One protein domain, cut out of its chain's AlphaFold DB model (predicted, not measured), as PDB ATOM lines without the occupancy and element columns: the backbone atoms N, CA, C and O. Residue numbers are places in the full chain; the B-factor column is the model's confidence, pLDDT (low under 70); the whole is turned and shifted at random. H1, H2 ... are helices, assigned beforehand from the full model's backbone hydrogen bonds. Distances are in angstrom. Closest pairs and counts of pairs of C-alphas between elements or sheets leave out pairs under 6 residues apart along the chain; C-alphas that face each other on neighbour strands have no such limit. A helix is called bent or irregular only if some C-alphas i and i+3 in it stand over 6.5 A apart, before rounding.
ATOM      1  N   LYS A   2      84.546  57.260  29.036       69.75
ATOM      2  CA  LYS A   2      84.803  57.431  30.485       69.75
ATOM      3  C   LYS A   2      83.957  56.522  31.401       69.75
ATOM      4  O   LYS A   2      84.464  56.036  32.401       69.75
ATOM      5  N   LEU A   3      82.688  56.274  31.056       73.56
ATOM      6  CA  LEU A   3      81.790  55.398  31.824       73.56
ATOM      7  C   LEU A   3      82.246  53.930  31.798       73.56
ATOM      8  O   LEU A   3      82.327  53.294  32.837       73.56
ATOM      9  N   VAL A   4      82.598  53.419  30.614       77.31
ATOM     10  CA  VAL A   4      83.044  52.029  30.422       77.31
ATOM     11  C   VAL A   4      84.319  51.756  31.213       77.31
ATOM     12  O   VAL A   4      84.406  50.746  31.898       77.31
ATOM     13  N   PHE A   5      85.271  52.691  31.194       80.38
ATOM     14  CA  PHE A   5      86.501  52.583  31.979       80.38
ATOM     15  C   PHE A   5      86.227  52.508  33.489       80.38
ATOM     16  O   PHE A   5      86.778  51.651  34.169       80.38
ATOM     17  N   LYS A   6      85.320  53.349  34.009       75.69
ATOM     18  CA  LYS A   6      84.913  53.306  35.424       75.69
ATOM     19  C   LYS A   6      84.258  51.975  35.791       75.69
ATOM     20  O   LYS A   6      84.573  51.416  36.835       75.69
ATOM     21  N   ILE A   7      83.384  51.459  34.926       79.44
ATOM     22  CA  ILE A   7      82.724  50.165  35.134       79.44
ATOM     23  C   ILE A   7      83.765  49.041  35.163       79.44
ATOM     24  O   ILE A   7      83.755  48.247  36.095       79.44
ATOM     25  N   LEU A   8      84.697  49.002  34.205       82.81
ATOM     26  CA  LEU A   8      85.767  47.999  34.175       82.81
ATOM     27  C   LEU A   8      86.656  48.055  35.421       82.81
ATOM     28  O   LEU A   8      87.009  47.011  35.959       82.81
ATOM     29  N   LEU A   9      86.975  49.256  35.906       82.75
ATOM     30  CA  LEU A   9      87.789  49.444  37.106       82.75
ATOM     31  C   LEU A   9      87.069  48.908  38.352       82.75
ATOM     32  O   LEU A   9      87.650  48.140  39.116       82.75
ATOM     33  N   VAL A  10      85.783  49.233  38.513       80.38
ATOM     34  CA  VAL A  10      84.964  48.708  39.617       80.38
ATOM     35  C   VAL A  10      84.820  47.189  39.519       80.38
ATOM     36  O   VAL A  10      85.011  46.499  40.514       80.38
ATOM     37  N   PHE A  11      84.545  46.644  38.332       80.38
ATOM     38  CA  PHE A  11      84.434  45.195  38.135       80.38
ATOM     39  C   PHE A  11      85.750  44.460  38.389       80.38
ATOM     40  O   PHE A  11      85.729  43.375  38.961       80.38
ATOM     41  N   SER A  12      86.889  45.039  38.007       79.88
ATOM     42  CA  SER A  12      88.205  44.477  38.313       79.88
ATOM     43  C   SER A  12      88.443  44.447  39.821       79.88
ATOM     44  O   SER A  12      88.822  43.407  40.355       79.88
ATOM     45  N   PHE A  13      88.139  45.543  40.518       77.94
ATOM     46  CA  PHE A  13      88.300  45.620  41.965       77.94
ATOM     47  C   PHE A  13      87.386  44.629  42.699       77.94
ATOM     48  O   PHE A  13      87.854  43.876  43.547       77.94
ATOM     49  N   VAL A  14      86.102  44.560  42.327       77.69
ATOM     50  CA  VAL A  14      85.146  43.593  42.891       77.69
ATOM     51  C   VAL A  14      85.552  42.161  42.548       77.69
ATOM     52  O   VAL A  14      85.501  41.292  43.410       77.69
ATOM     53  N   GLY A  15      86.002  41.904  41.320       76.56
ATOM     54  CA  GLY A  15      86.476  40.590  40.895       76.56
ATOM     55  C   GLY A  15      87.665  40.116  41.728       76.56
ATOM     56  O   GLY A  15      87.643  39.007  42.250       76.56
ATOM     57  N   VAL A  16      88.666  40.971  41.933       76.12
ATOM     58  CA  VAL A  16      89.815  40.659  42.796       76.12
ATOM     59  C   VAL A  16      89.388  40.522  44.260       76.12
ATOM     60  O   VAL A  16      89.871  39.635  44.953       76.12
ATOM     61  N   ALA A  17      88.452  41.336  44.741       69.50
ATOM     62  CA  ALA A  17      87.993  41.269  46.125       69.50
ATOM     63  C   ALA A  17      87.175  39.996  46.429       69.50
ATOM     64  O   ALA A  17      87.305  39.424  47.510       69.50
ATOM     65  N   VAL A  18      86.364  39.532  45.472       68.19
ATOM     66  CA  VAL A  18      85.503  38.344  45.609       68.19
ATOM     67  C   VAL A  18      86.245  37.055  45.254       68.19
ATOM     68  O   VAL A  18      86.047  36.045  45.921       68.19
ATOM     69  N   PHE A  19      87.102  37.070  44.228       72.38
ATOM     70  CA  PHE A  19      87.804  35.885  43.712       72.38
ATOM     71  C   PHE A  19      89.298  35.848  44.040       72.38
ATOM     72  O   PHE A  19      89.961  34.863  43.725       72.38
ATOM     73  N   GLY A  20      89.846  36.858  44.717       69.38
ATOM     74  CA  GLY A  20      91.253  36.878  45.132       69.38
ATOM     75  C   GLY A  20      91.629  35.694  46.023       69.38
ATOM     76  O   GLY A  20      92.776  35.253  46.007       69.38
ATOM     77  N   PHE A  21      90.651  35.099  46.720       69.19
ATOM     78  CA  PHE A  21      90.873  33.877  47.489       69.19
ATOM     79  C   PHE A  21      91.245  32.667  46.627       69.19
ATOM     80  O   PHE A  21      91.982  31.804  47.091       69.19
ATOM     81  N   ALA A  22      90.776  32.613  45.379       66.94
ATOM     82  CA  ALA A  22      91.052  31.513  44.462       66.94
ATOM     83  C   ALA A  22      92.482  31.561  43.898       66.94
ATOM     84  O   ALA A  22      92.982  30.550  43.420       66.94
ATOM     85  N   MET A  23      93.152  32.719  43.970       63.19
ATOM     86  CA  MET A  23      94.570  32.852  43.616       63.19
ATOM     87  C   MET A  23      95.512  32.465  44.762       63.19
ATOM     88  O   MET A  23      96.729  32.461  44.575       63.19
ATOM     89  N   MET A  24      94.986  32.138  45.949       64.31
ATOM     90  CA  MET A  24      95.812  31.647  47.046       64.31
ATOM     91  C   MET A  24      96.305  30.240  46.710       64.31
ATOM     92  O   MET A  24      95.576  29.264  46.849       64.31
ATOM     93  N   GLY A  25      97.549  30.155  46.241       59.03
ATOM     94  CA  GLY A  25      98.183  28.890  45.902       59.03
ATOM     95  C   GLY A  25      98.235  27.931  47.092       59.03
ATOM     96  O   GLY A  25      98.473  28.319  48.241       59.03
ATOM     97  N   ASN A  26      98.046  26.653  46.787       58.19
ATOM     98  CA  ASN A  26      98.232  25.543  47.703       58.19
ATOM     99  C   ASN A  26      99.746  25.419  47.903       58.19
ATOM    100  O   ASN A  26     100.421  24.784  47.098       58.19
ATOM    101  N   GLY A  27     100.306  26.090  48.912       54.12
ATOM    102  CA  GLY A  27     101.715  25.933  49.263       54.12
ATOM    103  C   GLY A  27     102.002  24.458  49.530       54.12
ATOM    104  O   GLY A  27     101.652  23.938  50.584       54.12
ATOM    105  N   SER A  28     102.598  23.768  48.560       49.41
ATOM    106  CA  SER A  28     102.910  22.336  48.611       49.41
ATOM    107  C   SER A  28     104.132  22.021  49.483       49.41
ATOM    108  O   SER A  28     104.560  20.873  49.553       49.41
ATOM    109  N   GLY A  29     104.691  23.021  50.167       47.66
ATOM    110  CA  GLY A  29     105.795  22.870  51.104       47.66
ATOM    111  C   GLY A  29     105.352  23.177  52.529       47.66
ATOM    112  O   GLY A  29     104.776  24.232  52.788       47.66
ATOM    113  N   HIS A  30     105.697  22.290  53.465       50.91
ATOM    114  CA  HIS A  30     105.449  22.383  54.912       50.91
ATOM    115  C   HIS A  30     105.918  23.684  55.607       50.91
ATOM    116  O   HIS A  30     105.724  23.832  56.812       50.91
ATOM    117  N   HIS A  31     106.509  24.640  54.884       49.19
ATOM    118  CA  HIS A  31     107.101  25.862  55.433       49.19
ATOM    119  C   HIS A  31     106.602  27.171  54.805       49.19
ATOM    120  O   HIS A  31     106.975  28.239  55.278       49.19
ATOM    121  N   SER A  32     105.710  27.127  53.811       53.59
ATOM    122  CA  SER A  32     105.080  28.332  53.254       53.59
ATOM    123  C   SER A  32     103.564  28.204  53.347       53.59
ATOM    124  O   SER A  32     102.903  27.736  52.419       53.59
ATOM    125  N   GLY A  33     103.016  28.565  54.508       57.47
ATOM    126  CA  GLY A  33     101.574  28.597  54.723       57.47
ATOM    127  C   GLY A  33     100.855  29.419  53.646       57.47
ATOM    128  O   GLY A  33     101.324  30.462  53.205       57.47
ATOM    129  N   CYS A  34      99.700  28.935  53.213       69.62
ATOM    130  CA  CYS A  34      98.719  29.668  52.423       69.62
ATOM    131  C   CYS A  34      98.314  30.987  53.115       69.62
ATOM    132  O   CYS A  34      98.141  31.054  54.332       69.62
ATOM    133  N   LEU A  35      98.129  32.056  52.336       68.81
ATOM    134  CA  LEU A  35      97.855  33.410  52.847       68.81
ATOM    135  C   LEU A  35      96.610  33.482  53.754       68.81
ATOM    136  O   LEU A  35      96.587  34.232  54.728       68.81
ATOM    137  N   ALA A  36      95.595  32.655  53.486       65.75
ATOM    138  CA  ALA A  36      94.391  32.569  54.311       65.75
ATOM    139  C   ALA A  36      94.669  32.048  55.731       65.75
ATOM    140  O   ALA A  36      94.018  32.497  56.669       65.75
ATOM    141  N   ALA A  37      95.642  31.150  55.903       67.44
ATOM    142  CA  ALA A  37      96.038  30.619  57.207       67.44
ATOM    143  C   ALA A  37      96.707  31.689  58.076       67.44
ATOM    144  O   ALA A  37      96.413  31.789  59.263       67.44
ATOM    145  N   LEU A  38      97.537  32.546  57.473       68.19
ATOM    146  CA  LEU A  38      98.118  33.712  58.148       68.19
ATOM    147  C   LEU A  38      97.030  34.688  58.609       68.19
ATOM    148  O   LEU A  38      97.034  35.121  59.760       68.19
ATOM    149  N   ALA A  39      96.070  34.996  57.732       67.88
ATOM    150  CA  ALA A  39      94.977  35.913  58.047       67.88
ATOM    151  C   ALA A  39      94.017  35.354  59.114       67.88
ATOM    152  O   ALA A  39      93.554  36.095  59.978       67.88
ATOM    153  N   GLN A  40      93.724  34.052  59.071       69.38
ATOM    154  CA  GLN A  40      92.786  33.393  59.988       69.38
ATOM    155  C   GLN A  40      93.466  32.772  61.218       69.38
ATOM    156  O   GLN A  40      92.774  32.232  62.075       69.38
ATOM    157  N   ARG A  41      94.803  32.849  61.324       68.31
ATOM    158  CA  ARG A  41      95.621  32.161  62.344       68.31
ATOM    159  C   ARG A  41      95.334  30.654  62.425       68.31
ATOM    160  O   ARG A  41      95.315  30.074  63.508       68.31
ATOM    161  N   THR A  42      95.086  30.027  61.282       68.31
ATOM    162  CA  THR A  42      94.780  28.594  61.159       68.31
ATOM    163  C   THR A  42      95.872  27.869  60.382       68.31
ATOM    164  O   THR A  42      96.679  28.498  59.710       68.31
ATOM    165  N   SER A  43      95.927  26.541  60.465       69.69
ATOM    166  CA  SER A  43      96.814  25.730  59.620       69.69
ATOM    167  C   SER A  43      96.188  25.527  58.240       69.69
ATOM    168  O   SER A  43      94.984  25.290  58.140       69.69
ATOM    169  N   CYS A  44      96.989  25.560  57.172       73.19
ATOM    170  CA  CYS A  44      96.482  25.195  55.846       73.19
ATOM    171  C   CYS A  44      96.119  23.714  55.828       73.19
ATOM    172  O   CYS A  44      96.972  22.886  56.168       73.19
ATOM    173  N   PRO A  45      94.889  23.356  55.429       67.06
ATOM    174  CA  PRO A  45      94.532  21.958  55.294       67.06
ATOM    175  C   PRO A  45      95.418  21.321  54.223       67.06
ATOM    176  O   PRO A  45      95.524  21.834  53.107       67.06
ATOM    177  N   LEU A  46      96.044  20.193  54.560       65.19
ATOM    178  CA  LEU A  46      96.678  19.350  53.556       65.19
ATOM    179  C   LEU A  46      95.600  18.876  52.570       65.19
ATOM    180  O   LEU A  46      94.488  18.525  52.971       65.19
ATOM    181  N   THR A  47      95.944  18.820  51.283       64.12
ATOM    182  CA  THR A  47      95.057  18.395  50.180       64.12
ATOM    183  C   THR A  47      94.493  16.978  50.339       64.12
ATOM    184  O   THR A  47      93.604  16.575  49.599       64.12
ATOM    185  N   ASN A  48      94.985  16.234  51.326       67.00
ATOM    186  CA  ASN A  48      94.628  14.864  51.669       67.00
ATOM    187  C   ASN A  48      93.151  14.727  52.084       67.00
ATOM    188  O   ASN A  48      92.591  13.639  51.982       67.00
ATOM    189  N   ASN A  49      92.520  15.809  52.559       75.69
ATOM    190  CA  ASN A  49      91.106  15.827  52.924       75.69
ATOM    191  C   ASN A  49      90.349  16.914  52.144       75.69
ATOM    192  O   ASN A  49      90.401  18.103  52.473       75.69
ATOM    193  N   LEU A  50      89.605  16.477  51.123       78.06
ATOM    194  CA  LEU A  50      88.816  17.341  50.243       78.06
ATOM    195  C   LEU A  50      87.789  18.185  51.013       78.06
ATOM    196  O   LEU A  50      87.589  19.355  50.692       78.06
ATOM    197  N   PHE A  51      87.166  17.625  52.052       82.12
ATOM    198  CA  PHE A  51      86.163  18.340  52.841       82.12
ATOM    199  C   PHE A  51      86.789  19.496  53.629       82.12
ATOM    200  O   PHE A  51      86.279  20.618  53.608       82.12
ATOM    201  N   SER A  52      87.941  19.257  54.262       76.62
ATOM    202  CA  SER A  52      88.701  20.296  54.969       76.62
ATOM    203  C   SER A  52      89.197  21.387  54.021       76.62
ATOM    204  O   SER A  52      89.138  22.569  54.363       76.62
ATOM    205  N   TYR A  53      89.626  21.008  52.814       76.75
ATOM    206  CA  TYR A  53      90.029  21.946  51.769       76.75
ATOM    207  C   TYR A  53      88.870  22.854  51.332       76.75
ATOM    208  O   TYR A  53      89.016  24.078  51.332       76.75
ATOM    209  N   ILE A  54      87.706  22.277  51.014       81.44
ATOM    210  CA  ILE A  54      86.515  23.032  50.597       81.44
ATOM    211  C   ILE A  54      86.052  23.963  51.719       81.44
ATOM    212  O   ILE A  54      85.843  25.151  51.480       81.44
ATOM    213  N   ASN A  55      85.938  23.457  52.950       83.50
ATOM    214  CA  ASN A  55      85.479  24.255  54.084       83.50
ATOM    215  C   ASN A  55      86.404  25.455  54.357       83.50
ATOM    216  O   ASN A  55      85.936  26.559  54.629       83.50
ATOM    217  N   PHE A  56      87.718  25.268  54.219       79.31
ATOM    218  CA  PHE A  56      88.698  26.344  54.358       79.31
ATOM    219  C   PHE A  56      88.542  27.428  53.280       79.31
ATOM    220  O   PHE A  56      88.528  28.618  53.601       79.31
ATOM    221  N   HIS A  57      88.343  27.036  52.018       80.44
ATOM    222  CA  HIS A  57      88.110  27.979  50.919       80.44
ATOM    223  C   HIS A  57      86.773  28.713  51.060       80.44
ATOM    224  O   HIS A  57      86.717  29.920  50.832       80.44
ATOM    225  N   LEU A  58      85.715  28.025  51.500       82.75
ATOM    226  CA  LEU A  58      84.416  28.641  51.776       82.75
ATOM    227  C   LEU A  58      84.492  29.640  52.936       82.75
ATOM    228  O   LEU A  58      83.886  30.709  52.866       82.75
ATOM    229  N   ASN A  59      85.257  29.332  53.984       81.25
ATOM    230  CA  ASN A  59      85.429  30.246  55.111       81.25
ATOM    231  C   ASN A  59      86.283  31.470  54.740       81.25
ATOM    232  O   ASN A  59      85.973  32.598  55.138       81.25
ATOM    233  N   ALA A  60      87.318  31.276  53.914       78.94
ATOM    234  CA  ALA A  60      88.067  32.378  53.317       78.94
ATOM    235  C   ALA A  60      87.153  33.250  52.444       78.94
ATOM    236  O   ALA A  60      87.062  34.453  52.673       78.94
ATOM    237  N   PHE A  61      86.394  32.649  51.526       80.38
ATOM    238  CA  PHE A  61      85.426  33.355  50.687       80.38
ATOM    239  C   PHE A  61      84.412  34.158  51.509       80.38
ATOM    240  O   PHE A  61      84.169  35.331  51.220       80.38
ATOM    241  N   ARG A  62      83.856  33.557  52.569       80.94
ATOM    242  CA  ARG A  62      82.937  34.226  53.495       80.94
ATOM    243  C   ARG A  62      83.584  35.442  54.147       80.94
ATOM    244  O   ARG A  62      82.956  36.492  54.194       80.94
ATOM    245  N   SER A  63      84.814  35.311  54.638       75.88
ATOM    246  CA  SER A  63      85.521  36.394  55.336       75.88
ATOM    247  C   SER A  63      85.848  37.559  54.400       75.88
ATOM    248  O   SER A  63      85.584  38.712  54.737       75.88
ATOM    249  N   PHE A  64      86.345  37.263  53.196       75.25
ATOM    250  CA  PHE A  64      86.608  38.273  52.166       75.25
ATOM    251  C   PHE A  64      85.317  38.965  51.721       75.25
ATOM    252  O   PHE A  64      85.243  40.191  51.697       75.25
ATOM    253  N   SER A  65      84.258  38.196  51.464       75.94
ATOM    254  CA  SER A  65      82.954  38.747  51.088       75.94
ATOM    255  C   SER A  65      82.352  39.593  52.213       75.94
ATOM    256  O   SER A  65      81.835  40.674  51.958       75.94
ATOM    257  N   ALA A  66      82.455  39.162  53.469       77.31
ATOM    258  CA  ALA A  66      81.968  39.930  54.611       77.31
ATOM    259  C   ALA A  66      82.740  41.244  54.806       77.31
ATOM    260  O   ALA A  66      82.129  42.247  55.155       77.31
ATOM    261  N   ALA A  67      84.046  41.282  54.538       72.88
ATOM    262  CA  ALA A  67      84.817  42.524  54.591       72.88
ATOM    263  C   ALA A  67      84.416  43.512  53.479       72.88
ATOM    264  O   ALA A  67      84.387  44.721  53.699       72.88
ATOM    265  N   VAL A  68      84.080  42.998  52.293       71.75
ATOM    266  CA  VAL A  68      83.704  43.808  51.124       71.75
ATOM    267  C   VAL A  68      82.256  44.293  51.210       71.75
ATOM    268  O   VAL A  68      81.970  45.452  50.913       71.75
ATOM    269  N   PHE A  69      81.339  43.415  51.621       72.00
ATOM    270  CA  PHE A  69      79.901  43.687  51.627       72.00
ATOM    271  C   PHE A  69      79.338  44.047  53.008       72.00
ATOM    272  O   PHE A  69      78.272  44.646  53.082       72.00
ATOM    273  N   GLY A  70      80.036  43.734  54.100       70.88
ATOM    274  CA  GLY A  70      79.614  44.037  55.473       70.88
ATOM    275  C   GLY A  70      79.413  45.524  55.793       70.88
ATOM    276  O   GLY A  70      78.444  45.839  56.478       70.88
ATOM    277  N   PRO A  71      80.252  46.458  55.300       72.31
ATOM    278  CA  PRO A  71      80.024  47.887  55.514       72.31
ATOM    279  C   PRO A  71      79.018  48.503  54.523       72.31
ATOM    280  O   PRO A  71      78.748  49.702  54.592       72.31
ATOM    281  N   LEU A  72      78.473  47.730  53.576       72.81
ATOM    282  CA  LEU A  72      77.507  48.248  52.609       72.81
ATOM    283  C   LEU A  72      76.106  48.285  53.217       72.81
ATOM    284  O   LEU A  72      75.639  47.330  53.832       72.81
TER     285      LEU A  72
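AT A GLANCE: This is residues 2 to 72 of the 141 residues of an uncharacterized protein of Candidatus Harrisonbacteria bacterium RIFCSPLOWO2_01_FULL_44_18 (UniProt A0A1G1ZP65). Two long helices, H1 and H3, run opposite ways and meet over only part of their length, while the first residues of H1, 2 to 13, stick out as a free arm. The short helix H2 sits near H3, about perpendicular to it, between two loops. The printed part has 71 residues with three named helices, in the order H1, H2, H3, and no named strand; its class is all helix. The whole is loose, with a radius of gyration of the C-alphas of 14.8 A, and spans 48 by 23 by 20 A, the arm adding to its length.

HOW THE PARTS SIT: H1, residues 2 to 23, has a kink of 47 degrees near residue 17. It touches H3, residues 50 to 69, with residues 17 to 22 alone. Their closest C-alphas, of Val 18 and Ser 65, are 6.1 A apart. The two run opposite ways at a shallow tilt of 34 degrees, only just short of steep. H2, residues 35 to 40, is close to H3 but not clearly touching, with the C-alphas of Ala 36 and Ala 60 closest at 6.4 A, and about perpendicular to it at 74 degrees. In H2 and H3 every O i to N i+4 pair is within hydrogen-bond range; in H1, 15 of 18 are.

IN THESE COORDINATES: H1 begins at C-alpha 2 (84.803, 57.431, 30.485) and is 29.5 A long. It is irregular: C-alphas 18 and 21 are 7.2 A apart. H2 is 8.8 A long. H3 is 27.8 A long and ends at C-alpha 69 (79.901, 43.687, 51.627).

THE WHOLE: The C-alphas of Lys 2 and Asn 48, the two farthest apart, are 48.6 A apart. The printed part has no cut. The link from H1 to H2 is long, and that from H2 to H3 is short. The mean pLDDT of the printed part is 71.4; 31 residues are under 70, among them residues 20 to 43.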